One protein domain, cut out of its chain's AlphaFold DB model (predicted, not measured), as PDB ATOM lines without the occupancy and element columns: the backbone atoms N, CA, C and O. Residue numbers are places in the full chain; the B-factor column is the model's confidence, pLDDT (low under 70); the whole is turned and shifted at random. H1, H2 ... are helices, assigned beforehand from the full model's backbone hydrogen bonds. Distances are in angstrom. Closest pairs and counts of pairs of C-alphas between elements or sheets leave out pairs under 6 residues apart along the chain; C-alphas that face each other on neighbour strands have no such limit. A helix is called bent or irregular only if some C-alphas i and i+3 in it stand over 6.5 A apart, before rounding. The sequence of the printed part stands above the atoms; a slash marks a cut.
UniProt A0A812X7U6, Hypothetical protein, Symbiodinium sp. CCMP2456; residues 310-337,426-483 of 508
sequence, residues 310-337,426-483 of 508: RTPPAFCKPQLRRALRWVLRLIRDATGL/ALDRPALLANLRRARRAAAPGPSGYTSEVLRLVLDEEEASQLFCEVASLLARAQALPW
ATOM      1  N   ARG A 310     -46.609 -38.312  -2.340       66.38
ATOM      2  CA  ARG A 310     -47.429 -38.941  -1.283       66.38
ATOM      3  C   ARG A 310     -46.687 -40.087  -0.594       66.38
ATOM      4  O   ARG A 310     -46.903 -40.346   0.589       66.38
ATOM      5  N   THR A 311     -45.822 -40.759  -1.346       72.12
ATOM      6  CA  THR A 311     -44.893 -41.776  -0.872       72.12
ATOM      7  C   THR A 311     -43.539 -41.495  -1.516       72.12
ATOM      8  O   THR A 311     -43.490 -41.443  -2.743       72.12
ATOM      9  N   PRO A 312     -42.461 -41.304  -0.738       77.12
ATOM     10  CA  PRO A 312     -41.152 -41.021  -1.309       77.12
ATOM     11  C   PRO A 312     -40.700 -42.183  -2.210       77.12
ATOM     12  O   PRO A 312     -40.778 -43.340  -1.768       77.12
ATOM     13  N   PRO A 313     -40.237 -41.903  -3.446       75.38
ATOM     14  CA  PRO A 313     -39.653 -42.910  -4.321       75.38
ATOM     15  C   PRO A 313     -38.538 -43.677  -3.610       75.38
ATOM     16  O   PRO A 313     -37.841 -43.115  -2.761       75.38
ATOM     17  N   ALA A 314     -38.369 -44.961  -3.937       73.88
ATOM     18  CA  ALA A 314     -37.402 -45.830  -3.260       73.88
ATOM     19  C   ALA A 314     -35.986 -45.234  -3.259       73.88
ATOM     20  O   ALA A 314     -35.326 -45.244  -2.221       73.88
ATOM     21  N   PHE A 315     -35.591 -44.627  -4.379       73.62
ATOM     22  CA  PHE A 315     -34.284 -44.013  -4.563       73.62
ATOM     23  C   PHE A 315     -34.023 -42.790  -3.674       73.62
ATOM     24  O   PHE A 315     -32.876 -42.548  -3.332       73.62
ATOM     25  N   CYS A 316     -35.060 -42.056  -3.248       79.81
ATOM     26  CA  CYS A 316     -34.921 -40.902  -2.346       79.81
ATOM     27  C   CYS A 316     -34.855 -41.299  -0.866       79.81
ATOM     28  O   CYS A 316     -34.516 -40.477  -0.010       79.81
ATOM     29  N   LYS A 317     -35.262 -42.526  -0.513       85.62
ATOM     30  CA  LYS A 317     -35.384 -42.942   0.893       85.62
ATOM     31  C   LYS A 317     -34.062 -42.855   1.663       85.62
ATOM     32  O   LYS A 317     -34.107 -42.401   2.807       85.62
ATOM     33  N   PRO A 318     -32.894 -43.252   1.117       82.69
ATOM     34  CA  PRO A 318     -31.620 -43.104   1.822       82.69
ATOM     35  C   PRO A 318     -31.304 -41.646   2.189       82.69
ATOM     36  O   PRO A 318     -30.968 -41.359   3.339       82.69
ATOM     37  N   GLN A 319     -31.477 -40.716   1.250       85.38
ATOM     38  CA  GLN A 319     -31.191 -39.292   1.433       85.38
ATOM     39  C   GLN A 319     -32.198 -38.660   2.397       85.38
ATOM     40  O   GLN A 319     -31.802 -37.930   3.304       85.38
ATOM     41  N   LEU A 320     -33.483 -39.008   2.278       86.44
ATOM     42  CA  LEU A 320     -34.523 -38.557   3.205       86.44
ATOM     43  C   LEU A 320     -34.287 -39.063   4.631       86.44
ATOM     44  O   LEU A 320     -34.440 -38.292   5.573       86.44
ATOM     45  N   ARG A 321     -33.858 -40.320   4.816       90.62
ATOM     46  CA  ARG A 321     -33.469 -40.842   6.140       90.62
ATOM     47  C   ARG A 321     -32.317 -40.046   6.735       90.62
ATOM     48  O   ARG A 321     -32.394 -39.633   7.891       90.62
ATOM     49  N   ARG A 322     -31.277 -39.783   5.939       87.50
ATOM     50  CA  ARG A 322     -30.122 -38.982   6.364       87.50
ATOM     51  C   ARG A 322     -30.539 -37.566   6.763       87.50
ATOM     52  O   ARG A 322     -30.138 -37.099   7.828       87.50
ATOM     53  N   ALA A 323     -31.364 -36.913   5.946       88.56
ATOM     54  CA  ALA A 323     -31.880 -35.575   6.215       88.56
ATOM     55  C   ALA A 323     -32.734 -35.543   7.492       88.56
ATOM     56  O   ALA A 323     -32.483 -34.726   8.374       88.56
ATOM     57  N   LEU A 324     -33.681 -36.478   7.642       90.62
ATOM     58  CA  LEU A 324     -34.523 -36.596   8.835       90.62
ATOM     59  C   LEU A 324     -33.687 -36.809  10.095       90.62
ATOM     60  O   LEU A 324     -33.903 -36.129  11.095       90.62
ATOM     61  N   ARG A 325     -32.703 -37.711  10.050       93.00
ATOM     62  CA  ARG A 325     -31.808 -37.950  11.184       93.00
ATOM     63  C   ARG A 325     -31.047 -36.686  11.566       93.00
ATOM     64  O   ARG A 325     -30.969 -36.355  12.744       93.00
ATOM     65  N   TRP A 326     -30.505 -35.976  10.579       91.94
ATOM     66  CA  TRP A 326     -29.760 -34.744  10.811       91.94
ATOM     67  C   TRP A 326     -30.637 -33.657  11.440       91.94
ATOM     68  O   TRP A 326     -30.256 -33.083  12.457       91.94
ATOM     69  N   VAL A 327     -31.851 -33.454  10.921       90.56
ATOM     70  CA  VAL A 327     -32.830 -32.512  11.487       90.56
ATOM     71  C   VAL A 327     -33.199 -32.886  12.925       90.56
ATOM     72  O   VAL A 327     -33.199 -32.026  13.800       90.56
ATOM     73  N   LEU A 328     -33.460 -34.166  13.209       92.50
ATOM     74  CA  LEU A 328     -33.783 -34.616  14.565       92.50
ATOM     75  C   LEU A 328     -32.617 -34.399  15.543       92.50
ATOM     76  O   LEU A 328     -32.853 -33.985  16.678       92.50
ATOM     77  N   ARG A 329     -31.365 -34.619  15.108       92.62
ATOM     78  CA  ARG A 329     -30.173 -34.291  15.911       92.62
ATOM     79  C   ARG A 329     -30.095 -32.794  16.193       92.62
ATOM     80  O   ARG A 329     -29.938 -32.424  17.349       92.62
ATOM     81  N   LEU A 330     -30.276 -31.943  15.181       88.12
ATOM     82  CA  LEU A 330     -30.259 -30.490  15.368       88.12
ATOM     83  C   LEU A 330     -31.324 -30.014  16.355       88.12
ATOM     84  O   LEU A 330     -31.020 -29.210  17.230       88.12
ATOM     85  N   ILE A 331     -32.554 -30.529  16.251       87.00
ATOM     86  CA  ILE A 331     -33.639 -30.191  17.181       87.00
ATOM     87  C   ILE A 331     -33.254 -30.599  18.606       87.00
ATOM     88  O   ILE A 331     -33.369 -29.796  19.530       87.00
ATOM     89  N   ARG A 332     -32.760 -31.828  18.791       90.56
ATOM     90  CA  ARG A 332     -32.312 -32.313  20.100       90.56
ATOM     91  C   ARG A 332     -31.187 -31.443  20.662       90.56
ATOM     92  O   ARG A 332     -31.270 -31.007  21.807       90.56
ATOM     93  N   ASP A 333     -30.160 -31.166  19.871       87.69
ATOM     94  CA  ASP A 333     -28.976 -30.439  20.325       87.69
ATOM     95  C   ASP A 333     -29.311 -28.966  20.635       87.69
ATOM     96  O   ASP A 333     -28.842 -28.423  21.637       87.69
ATOM     97  N   ALA A 334     -30.214 -28.348  19.864       83.81
ATOM     98  CA  ALA A 334     -30.706 -26.991  20.107       83.81
ATOM     99  C   ALA A 334     -31.452 -26.846  21.444       83.81
ATOM    100  O   ALA A 334     -31.418 -25.776  22.045       83.81
ATOM    101  N   THR A 335     -32.089 -27.904  21.957       82.44
ATOM    102  CA  THR A 335     -32.751 -27.855  23.278       82.44
ATOM    103  C   THR A 335     -31.786 -27.875  24.467       82.44
ATOM    104  O   THR A 335     -32.230 -27.802  25.611       82.44
ATOM    105  N   GLY A 336     -30.469 -27.963  24.238       75.38
ATOM    106  CA  GLY A 336     -29.455 -27.855  25.295       75.38
ATOM    107  C   GLY A 336     -29.426 -29.025  26.285       75.38
ATOM    108  O   GLY A 336     -28.724 -28.959  27.290       75.38
ATOM    109  N   LEU A 337     -30.168 -30.100  26.008       63.44
ATOM    110  CA  LEU A 337     -30.265 -31.288  26.864       63.44
ATOM    111  C   LEU A 337     -29.241 -32.371  26.524       63.44
ATOM    112  O   LEU A 337     -29.167 -33.384  27.220       63.44
ATOM    113  N   ALA A 426     -43.836 -38.335  30.183       90.00
ATOM    114  CA  ALA A 426     -42.988 -39.373  29.624       90.00
ATOM    115  C   ALA A 426     -43.794 -40.102  28.551       90.00
ATOM    116  O   ALA A 426     -44.766 -40.790  28.855       90.00
ATOM    117  N   LEU A 427     -43.411 -39.913  27.288       92.94
ATOM    118  CA  LEU A 427     -44.019 -40.659  26.195       92.94
ATOM    119  C   LEU A 427     -43.521 -42.102  26.236       92.94
ATOM    120  O   LEU A 427     -42.314 -42.353  26.269       92.94
ATOM    121  N   ASP A 428     -44.454 -43.048  26.191       95.94
ATOM    122  CA  ASP A 428     -44.125 -44.459  26.046       95.94
ATOM    123  C   ASP A 428     -43.561 -44.717  24.638       95.94
ATOM    124  O   ASP A 428     -44.285 -44.690  23.638       95.94
ATOM    125  N   ARG A 429     -42.239 -44.915  24.550       95.94
ATOM    126  CA  ARG A 429     -41.499 -45.088  23.286       95.94
ATOM    127  C   ARG A 429     -42.084 -46.201  22.401       95.94
ATOM    128  O   ARG A 429     -42.371 -45.919  21.235       95.94
ATOM    129  N   PRO A 430     -42.304 -47.441  22.887       96.94
ATOM    130  CA  PRO A 430     -42.912 -48.493  22.076       96.94
ATOM    131  C   PRO A 430     -44.316 -48.129  21.585       96.94
ATOM    132  O   PRO A 430     -44.608 -48.380  20.413       96.94
ATOM    133  N   ALA A 431     -45.163 -47.496  22.406       94.94
ATOM    134  CA  ALA A 431     -46.480 -47.041  21.960       94.94
ATOM    135  C   ALA A 431     -46.382 -45.957  20.878       94.94
ATOM    136  O   ALA A 431     -47.101 -46.021  19.878       94.94
ATOM    137  N   LEU A 432     -45.460 -45.000  21.021       95.00
ATOM    138  CA  LEU A 432     -45.215 -43.957  20.024       95.00
ATOM    139  C   LEU A 432     -44.795 -44.557  18.672       95.00
ATOM    140  O   LEU A 432     -45.394 -44.244  17.640       95.00
ATOM    141  N   LEU A 433     -43.822 -45.472  18.669       95.62
ATOM    142  CA  LEU A 433     -43.364 -46.142  17.448       95.62
ATOM    143  C   LEU A 433     -44.438 -47.075  16.864       95.62
ATOM    144  O   LEU A 433     -44.593 -47.158  15.646       95.62
ATOM    145  N   ALA A 434     -45.226 -47.758  17.702       95.06
ATOM    146  CA  ALA A 434     -46.363 -48.564  17.252       95.06
ATOM    147  C   ALA A 434     -47.453 -47.704  16.593       95.06
ATOM    148  O   ALA A 434     -48.009 -48.097  15.563       95.06
ATOM    149  N   ASN A 435     -47.721 -46.514  17.131       93.12
ATOM    150  CA  ASN A 435     -48.646 -45.555  16.536       93.12
ATOM    151  C   ASN A 435     -48.123 -45.031  15.195       93.12
ATOM    152  O   ASN A 435     -48.885 -44.991  14.231       93.12
ATOM    153  N   LEU A 436     -46.826 -44.732  15.084       93.12
ATOM    154  CA  LEU A 436     -46.211 -44.338  13.812       93.12
ATOM    155  C   LEU A 436     -46.301 -45.457  12.755       93.12
ATOM    156  O   LEU A 436     -46.634 -45.206  11.594       93.12
ATOM    157  N   ARG A 437     -46.108 -46.721  13.160       93.94
ATOM    158  CA  ARG A 437     -46.330 -47.891  12.289       93.94
ATOM    159  C   ARG A 437     -47.784 -47.991  11.824       93.94
ATOM    160  O   ARG A 437     -48.023 -48.236  10.645       93.94
ATOM    161  N   ARG A 438     -48.756 -47.765  12.714       91.31
ATOM    162  CA  ARG A 438     -50.203 -47.862  12.421       91.31
ATOM    163  C   ARG A 438     -50.798 -46.633  11.732       91.31
ATOM    164  O   ARG A 438     -51.910 -46.730  11.214       91.31
ATOM    165  N   ALA A 439     -50.096 -45.499  11.717       87.06
ATOM    166  CA  ALA A 439     -50.577 -44.255  11.123       87.06
ATOM    167  C   ALA A 439     -51.074 -44.498   9.688       87.06
ATOM    168  O   ALA A 439     -50.386 -45.120   8.885       87.06
ATOM    169  N   ARG A 440     -52.289 -44.072   9.334       82.31
ATOM    170  CA  ARG A 440     -52.861 -44.429   8.025       82.31
ATOM    171  C   ARG A 440     -51.966 -43.950   6.880       82.31
ATOM    172  O   ARG A 440     -51.470 -42.821   6.907       82.31
ATOM    173  N   ARG A 441     -51.795 -44.812   5.869       75.00
ATOM    174  CA  ARG A 441     -51.228 -44.400   4.580       75.00
ATOM    175  C   ARG A 441     -52.128 -43.322   3.990       75.00
ATOM    176  O   ARG A 441     -53.347 -43.470   4.045       75.00
ATOM    177  N   ALA A 442     -51.544 -42.252   3.459       63.16
ATOM    178  CA  ALA A 442     -52.287 -41.119   2.901       63.16
ATOM    179  C   ALA A 442     -53.255 -40.423   3.885       63.16
ATOM    180  O   ALA A 442     -54.259 -39.849   3.459       63.16
ATOM    181  N   ALA A 443     -52.956 -40.433   5.194       68.56
ATOM    182  CA  ALA A 443     -53.524 -39.415   6.076       68.56
ATOM    183  C   ALA A 443     -53.233 -38.036   5.464       68.56
ATOM    184  O   ALA A 443     -52.142 -37.837   4.917       68.56
ATOM    185  N   ALA A 444     -54.224 -37.136   5.487       54.78
ATOM    186  CA  ALA A 444     -54.079 -35.815   4.889       54.78
ATOM    187  C   ALA A 444     -52.774 -35.187   5.400       54.78
ATOM    188  O   ALA A 444     -52.528 -35.252   6.611       54.78
ATOM    189  N   PRO A 445     -51.922 -34.664   4.501       63.94
ATOM    190  CA  PRO A 445     -50.695 -34.022   4.926       63.94
ATOM    191  C   PRO A 445     -51.053 -32.950   5.950       63.94
ATOM    192  O   PRO A 445     -52.052 -32.239   5.795       63.94
ATOM    193  N   GLY A 446     -50.262 -32.870   7.018       62.44
ATOM    194  CA  GLY A 446     -50.372 -31.744   7.935       62.44
ATOM    195  C   GLY A 446     -50.142 -30.422   7.187       62.44
ATOM    196  O   GLY A 446     -49.748 -30.433   6.019       62.44
ATOM    197  N   PRO A 447     -50.322 -29.269   7.845       57.41
ATOM    198  CA  PRO A 447     -50.052 -27.964   7.232       57.41
ATOM    199  C   PRO A 447     -48.631 -27.842   6.648       57.41
ATOM    200  O   PRO A 447     -48.414 -27.053   5.741       57.41
ATOM    201  N   SER A 448     -47.681 -28.666   7.107       62.38
ATOM    202  CA  SER A 448     -46.311 -28.749   6.590       62.38
ATOM    203  C   SER A 448     -46.132 -29.601   5.323       62.38
ATOM    204  O   SER A 448     -45.004 -29.800   4.884       62.38
ATOM    205  N   GLY A 449     -47.190 -30.203   4.767       69.06
ATOM    206  CA  GLY A 449     -47.077 -31.109   3.616       69.06
ATOM    207  C   GLY A 449     -46.517 -32.502   3.946       69.06
ATOM    208  O   GLY A 449     -46.607 -33.412   3.121       69.06
ATOM    209  N   TYR A 450     -45.980 -32.714   5.155       72.75
ATOM    210  CA  TYR A 450     -45.420 -34.001   5.569       72.75
ATOM    211  C   TYR A 450     -46.509 -35.059   5.756       72.75
ATOM    212  O   TYR A 450     -47.504 -34.856   6.457       72.75
ATOM    213  N   THR A 451     -46.286 -36.225   5.151       81.69
ATOM    214  CA  THR A 451     -47.134 -37.404   5.324       81.69
ATOM    215  C   THR A 451     -46.538 -38.351   6.361       81.69
ATOM    216  O   THR A 451     -45.331 -38.372   6.615       81.69
ATOM    217  N   SER A 452     -47.391 -39.202   6.931       84.38
ATOM    218  CA  SER A 452     -46.969 -40.318   7.788       84.38
ATOM    219  C   SER A 452     -45.959 -41.248   7.102       84.38
ATOM    220  O   SER A 452     -45.159 -41.875   7.788       84.38
ATOM    221  N   GLU A 453     -45.945 -41.319   5.765       84.88
ATOM    222  CA  GLU A 453     -44.987 -42.138   5.008       84.88
ATOM    223  C   GLU A 453     -43.558 -41.605   5.087       84.88
ATOM    224  O   GLU A 453     -42.625 -42.397   5.183       84.88
ATOM    225  N   VAL A 454     -43.376 -40.283   5.095       86.50
ATOM    226  CA  VAL A 454     -42.042 -39.686   5.244       86.50
ATOM    227  C   VAL A 454     -41.508 -39.948   6.650       86.50
ATOM    228  O   VAL A 454     -40.373 -40.385   6.808       86.50
ATOM    229  N   LEU A 455     -42.348 -39.779   7.676       88.44
ATOM    230  CA  LEU A 455     -41.957 -40.049   9.064       88.44
ATOM    231  C   LEU A 455     -41.660 -41.529   9.321       88.44
ATOM    232  O   LEU A 455     -40.831 -41.847  10.164       88.44
ATOM    233  N   ARG A 456     -42.287 -42.454   8.590       93.06
ATOM    234  CA  ARG A 456     -41.995 -43.887   8.724       93.06
ATOM    235  C   ARG A 456     -40.590 -44.277   8.293       93.06
ATOM    236  O   ARG A 456     -40.122 -45.301   8.769       93.06
ATOM    237  N   LEU A 457     -39.907 -43.474   7.478       92.94
ATOM    238  CA  LEU A 457     -38.503 -43.722   7.128       92.94
ATOM    239  C   LEU A 457     -37.589 -43.743   8.361       92.94
ATOM    240  O   LEU A 457     -36.551 -44.397   8.357       92.94
ATOM    241  N   VAL A 458     -37.997 -43.065   9.436       93.06
ATOM    242  CA  VAL A 458     -37.324 -43.097  10.737       93.06
ATOM    243  C   VAL A 458     -37.325 -44.510  11.339       93.06
ATOM    244  O   VAL A 458     -36.386 -44.876  12.035       93.06
ATOM    245  N   LEU A 459     -38.350 -45.321  11.057       95.25
ATOM    246  CA  LEU A 459     -38.483 -46.685  11.583       95.25
ATOM    247  C   LEU A 459     -37.514 -47.681  10.942       95.25
ATOM    248  O   LEU A 459     -37.319 -48.761  11.495       95.25
ATOM    249  N   ASP A 460     -36.936 -47.335   9.792       93.56
ATOM    250  CA  ASP A 460     -35.964 -48.181   9.098       93.56
ATOM    251  C   ASP A 460     -34.585 -48.140   9.778       93.56
ATOM    252  O   ASP A 460     -33.678 -48.873   9.387       93.56
ATOM    253  N   GLU A 461     -34.399 -47.255  10.761       94.88
ATOM    254  CA  GLU A 461     -33.133 -47.046  11.444       94.88
ATOM    255  C   GLU A 461     -33.316 -46.804  12.947       94.88
ATOM    256  O   GLU A 461     -34.025 -45.891  13.375       94.88
ATOM    257  N   GLU A 462     -32.612 -47.597  13.756       95.56
ATOM    258  CA  GLU A 462     -32.715 -47.553  15.218       95.56
ATOM    259  C   GLU A 462     -32.323 -46.180  15.783       95.56
ATOM    260  O   GLU A 462     -33.036 -45.607  16.608       95.56
ATOM    261  N   GLU A 463     -31.229 -45.598  15.282       94.62
ATOM    262  CA  GLU A 463     -30.744 -44.294  15.740       94.62
ATOM    263  C   GLU A 463     -31.758 -43.173  15.454       94.62
ATOM    264  O   GLU A 463     -32.047 -42.339  16.314       94.62
ATOM    265  N   ALA A 464     -32.339 -43.166  14.251       94.12
ATOM    266  CA  ALA A 464     -33.353 -42.191  13.875       94.12
ATOM    267  C   ALA A 464     -34.615 -42.358  14.738       94.12
ATOM    268  O   ALA A 464     -35.170 -41.365  15.212       94.12
ATOM    269  N   SER A 465     -35.039 -43.602  14.992       96.19
ATOM    270  CA  SER A 465     -36.169 -43.921  15.875       96.19
ATOM    271  C   SER A 465     -35.952 -43.427  17.302       96.19
ATOM    272  O   SER A 465     -36.872 -42.865  17.907       96.19
ATOM    273  N   GLN A 466     -34.736 -43.574  17.829       95.81
ATOM    274  CA  GLN A 466     -34.376 -43.049  19.139       95.81
ATOM    275  C   GLN A 466     -34.437 -41.516  19.171       95.81
ATOM    276  O   GLN A 466     -35.110 -40.957  20.039       95.81
ATOM    277  N   LEU A 467     -33.806 -40.842  18.204       94.44
ATOM    278  CA  LEU A 467     -33.825 -39.380  18.093       94.44
ATOM    279  C   LEU A 467     -35.249 -38.832  17.962       94.44
ATOM    280  O   LEU A 467     -35.601 -37.838  18.594       94.44
ATOM    281  N   PHE A 468     -36.096 -39.505  17.185       95.12
ATOM    282  CA  PHE A 468     -37.502 -39.149  17.045       95.12
ATOM    283  C   PHE A 468     -38.255 -39.247  18.374       95.12
ATOM    284  O   PHE A 468     -38.995 -38.330  18.725       95.12
ATOM    285  N   CYS A 469     -38.042 -40.317  19.148       95.31
ATOM    286  CA  CYS A 469     -38.654 -40.464  20.469       95.31
ATOM    287  C   CYS A 469     -38.164 -39.400  21.463       95.31
ATOM    288  O   CYS A 469     -38.952 -38.905  22.272       95.31
ATOM    289  N   GLU A 470     -36.876 -39.054  21.415       93.44
ATOM    290  CA  GLU A 470     -36.285 -37.993  22.236       93.44
ATOM    291  C   GLU A 470     -36.924 -36.644  21.901       93.44
ATOM    292  O   GLU A 470     -37.527 -36.029  22.778       93.44
ATOM    293  N   VAL A 471     -36.909 -36.242  20.628       92.81
ATOM    294  CA  VAL A 471     -37.529 -34.994  20.157       92.81
ATOM    295  C   VAL A 471     -39.023 -34.943  20.482       92.81
ATOM    296  O   VAL A 471     -39.502 -33.940  21.006       92.81
ATOM    297  N   ALA A 472     -39.769 -36.027  20.253       92.69
ATOM    298  CA  ALA A 472     -41.187 -36.088  20.603       92.69
ATOM    299  C   ALA A 472     -41.419 -35.892  22.111       92.69
ATOM    300  O   ALA A 472     -42.360 -35.206  22.508       92.69
ATOM    301  N   SER A 473     -40.548 -36.452  22.957       92.25
ATOM    302  CA  SER A 473     -40.629 -36.286  24.413       92.25
ATOM    303  C   SER A 473     -40.326 -34.851  24.847       92.25
ATOM    304  O   SER A 473     -40.965 -34.349  25.770       92.25
ATOM    305  N   LEU A 474     -39.385 -34.177  24.179       89.44
ATOM    306  CA  LEU A 474     -39.072 -32.763  24.417       89.44
ATOM    307  C   LEU A 474     -40.265 -31.867  24.081       89.44
ATOM    308  O   LEU A 474     -40.689 -31.056  24.907       89.44
ATOM    309  N   LEU A 475     -40.858 -32.086  22.906       87.81
ATOM    310  CA  LEU A 475     -42.044 -31.361  22.455       87.81
ATOM    311  C   LEU A 475     -43.241 -31.601  23.386       87.81
ATOM    312  O   LEU A 475     -43.928 -30.652  23.753       87.81
ATOM    313  N   ALA A 476     -43.460 -32.842  23.835       88.75
ATOM    314  CA  ALA A 476     -44.544 -33.174  24.762       88.75
ATOM    315  C   ALA A 476     -44.400 -32.501  26.137       88.75
ATOM    316  O   ALA A 476     -45.398 -32.251  26.804       88.75
ATOM    317  N   ARG A 477     -43.172 -32.183  26.558       87.75
ATOM    318  CA  ARG A 477     -42.896 -31.452  27.805       87.75
ATOM    319  C   ARG A 477     -42.983 -29.936  27.647       87.75
ATOM    320  O   ARG A 477     -42.686 -29.229  28.605       87.75
ATOM    321  N   ALA A 478     -43.331 -29.447  26.454       83.69
ATOM    322  CA  ALA A 478     -43.284 -28.032  26.101       83.69
ATOM    323  C   ALA A 478     -41.929 -27.379  26.439       83.69
ATOM    324  O   ALA A 478     -41.861 -26.193  26.761       83.69
ATOM    325  N   GLN A 479     -40.840 -28.154  26.377       79.12
ATOM    326  CA  GLN A 479     -39.494 -27.616  26.524       79.12
ATOM    327  C   GLN A 479     -39.186 -26.871  25.230       79.12
ATOM    328  O   GLN A 479     -38.825 -27.475  24.220       79.12
ATOM    329  N   ALA A 480     -39.473 -25.566  25.247       58.34
ATOM    330  CA  ALA A 480     -39.352 -24.697  24.094       58.34
ATOM    331  C   ALA A 480     -37.946 -24.818  23.504       58.34
ATOM    332  O   ALA A 480     -36.948 -24.703  24.219       58.34
ATOM    333  N   LEU A 481     -37.880 -25.029  22.188       62.25
ATOM    334  CA  LEU A 481     -36.658 -24.763  21.445       62.25
ATOM    335  C   LEU A 481     -36.276 -23.310  21.748       62.25
ATOM    336  O   LEU A 481     -37.133 -22.436  21.590       62.25
ATOM    337  N   PRO A 482     -35.047 -23.025  22.204       58.94
ATOM    338  CA  PRO A 482     -34.584 -21.662  22.409       58.94
ATOM    339  C   PRO A 482     -34.397 -20.993  21.040       58.94
ATOM    340  O   PRO A 482     -33.286 -20.790  20.569       58.94
ATOM    341  N   TRP A 483     -35.502 -20.665  20.376       57.69
ATOM    342  CA  TRP A 483     -35.521 -20.052  19.050       57.69
ATOM    343  C   TRP A 483     -35.042 -18.587  19.087       57.69
ATOM    344  O   TRP A 483     -34.735 -18.011  18.051       57.69
TER     345      TRP A 483
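What this domain is: This is residues 310 to 337 and 426 to 483 of the 508 residues of the protein "Hypothetical protein" of Symbiodinium sp. CCMP2456 (UniProt A0A812X7U6). Two helices, H3 and H4, make a corner in the middle and are sandwiched between a long helix, H1, on one side and a short helix, H2, on the other. H1 spans most of the length of the domain, and H3 and H4 cross it at large angles. The printed part has 86 residues with four named helices in the order H1, H2, H3, H4 and no named strand, and its class is all helix. It is compact, with a radius of gyration of the C-alphas of 13.1 A, and its C-alphas span 35 by 27 by 25 A, a rounded outline.

Where its parts are: H1 holds residues 314 to 334 and runs 30.8 A from C-alpha 314 at (-37.402, -45.830, -3.260) to C-alpha 334 at (-30.706, -26.991, 20.107). It is irregular, but only just: C-alphas 315 and 318 are 7.0 A apart. After the cut, H2 holds residues 429 to 438 and is 14.2 A long. H3, residues 452 to 460, is 13.6 A long. H4, residues 462 to 476, measures 20.9 A and ends with C-alpha 476 at (-44.544, -33.174, 24.762).

How they stand to each other: H3 and H4 are the hub, each touching three other helices. They touch each other only at the corner by their tight link, where the closest C-alphas, those of Val 458 and Ala 464, are 5.1 A apart. H1 touches H4 at a steep tilt of 46 degrees, the same way; their closest C-alphas, those of Arg 325 and Ala 464, are 5.3 A apart. With residues 317 to 325 alone, H1 touches H3, about perpendicular at 85 degrees, closest at the C-alphas of Arg 321 and Leu 457, 5.9 A. H2 touches H3 at a steep tilt of 52 degrees, opposite ways, with the C-alphas of Leu 436 and Arg 456 closest at 6.6 A. H4 touches H2 with residues 465 to 469 alone, about perpendicular at 77 degrees; the closest C-alphas are those of Arg 429 and Cys 469, 6.1 A apart. H1 and H2 are apart. In H2 and H4 every O i to N i+4 pair is within hydrogen-bond range; in H1 15 of 17 are, and in H3 1 of 5, beside 5 of 6 O i to N i+3 pairs.

The domain as a whole: The two C-alphas farthest apart, those of Phe 315 and Arg 477, are 35.8 A apart. Residues 338 to 425 are not printed, and C-alphas 337 and 426 are 15.3 A apart across this cut, which lies in the link from H1 to H2. The link from H2 to H3, residues 439 to 451, is long. Mean pLDDT of the printed part is 84.3; residues 310, 337, 442 to 449 and 480 to 483 are under 70.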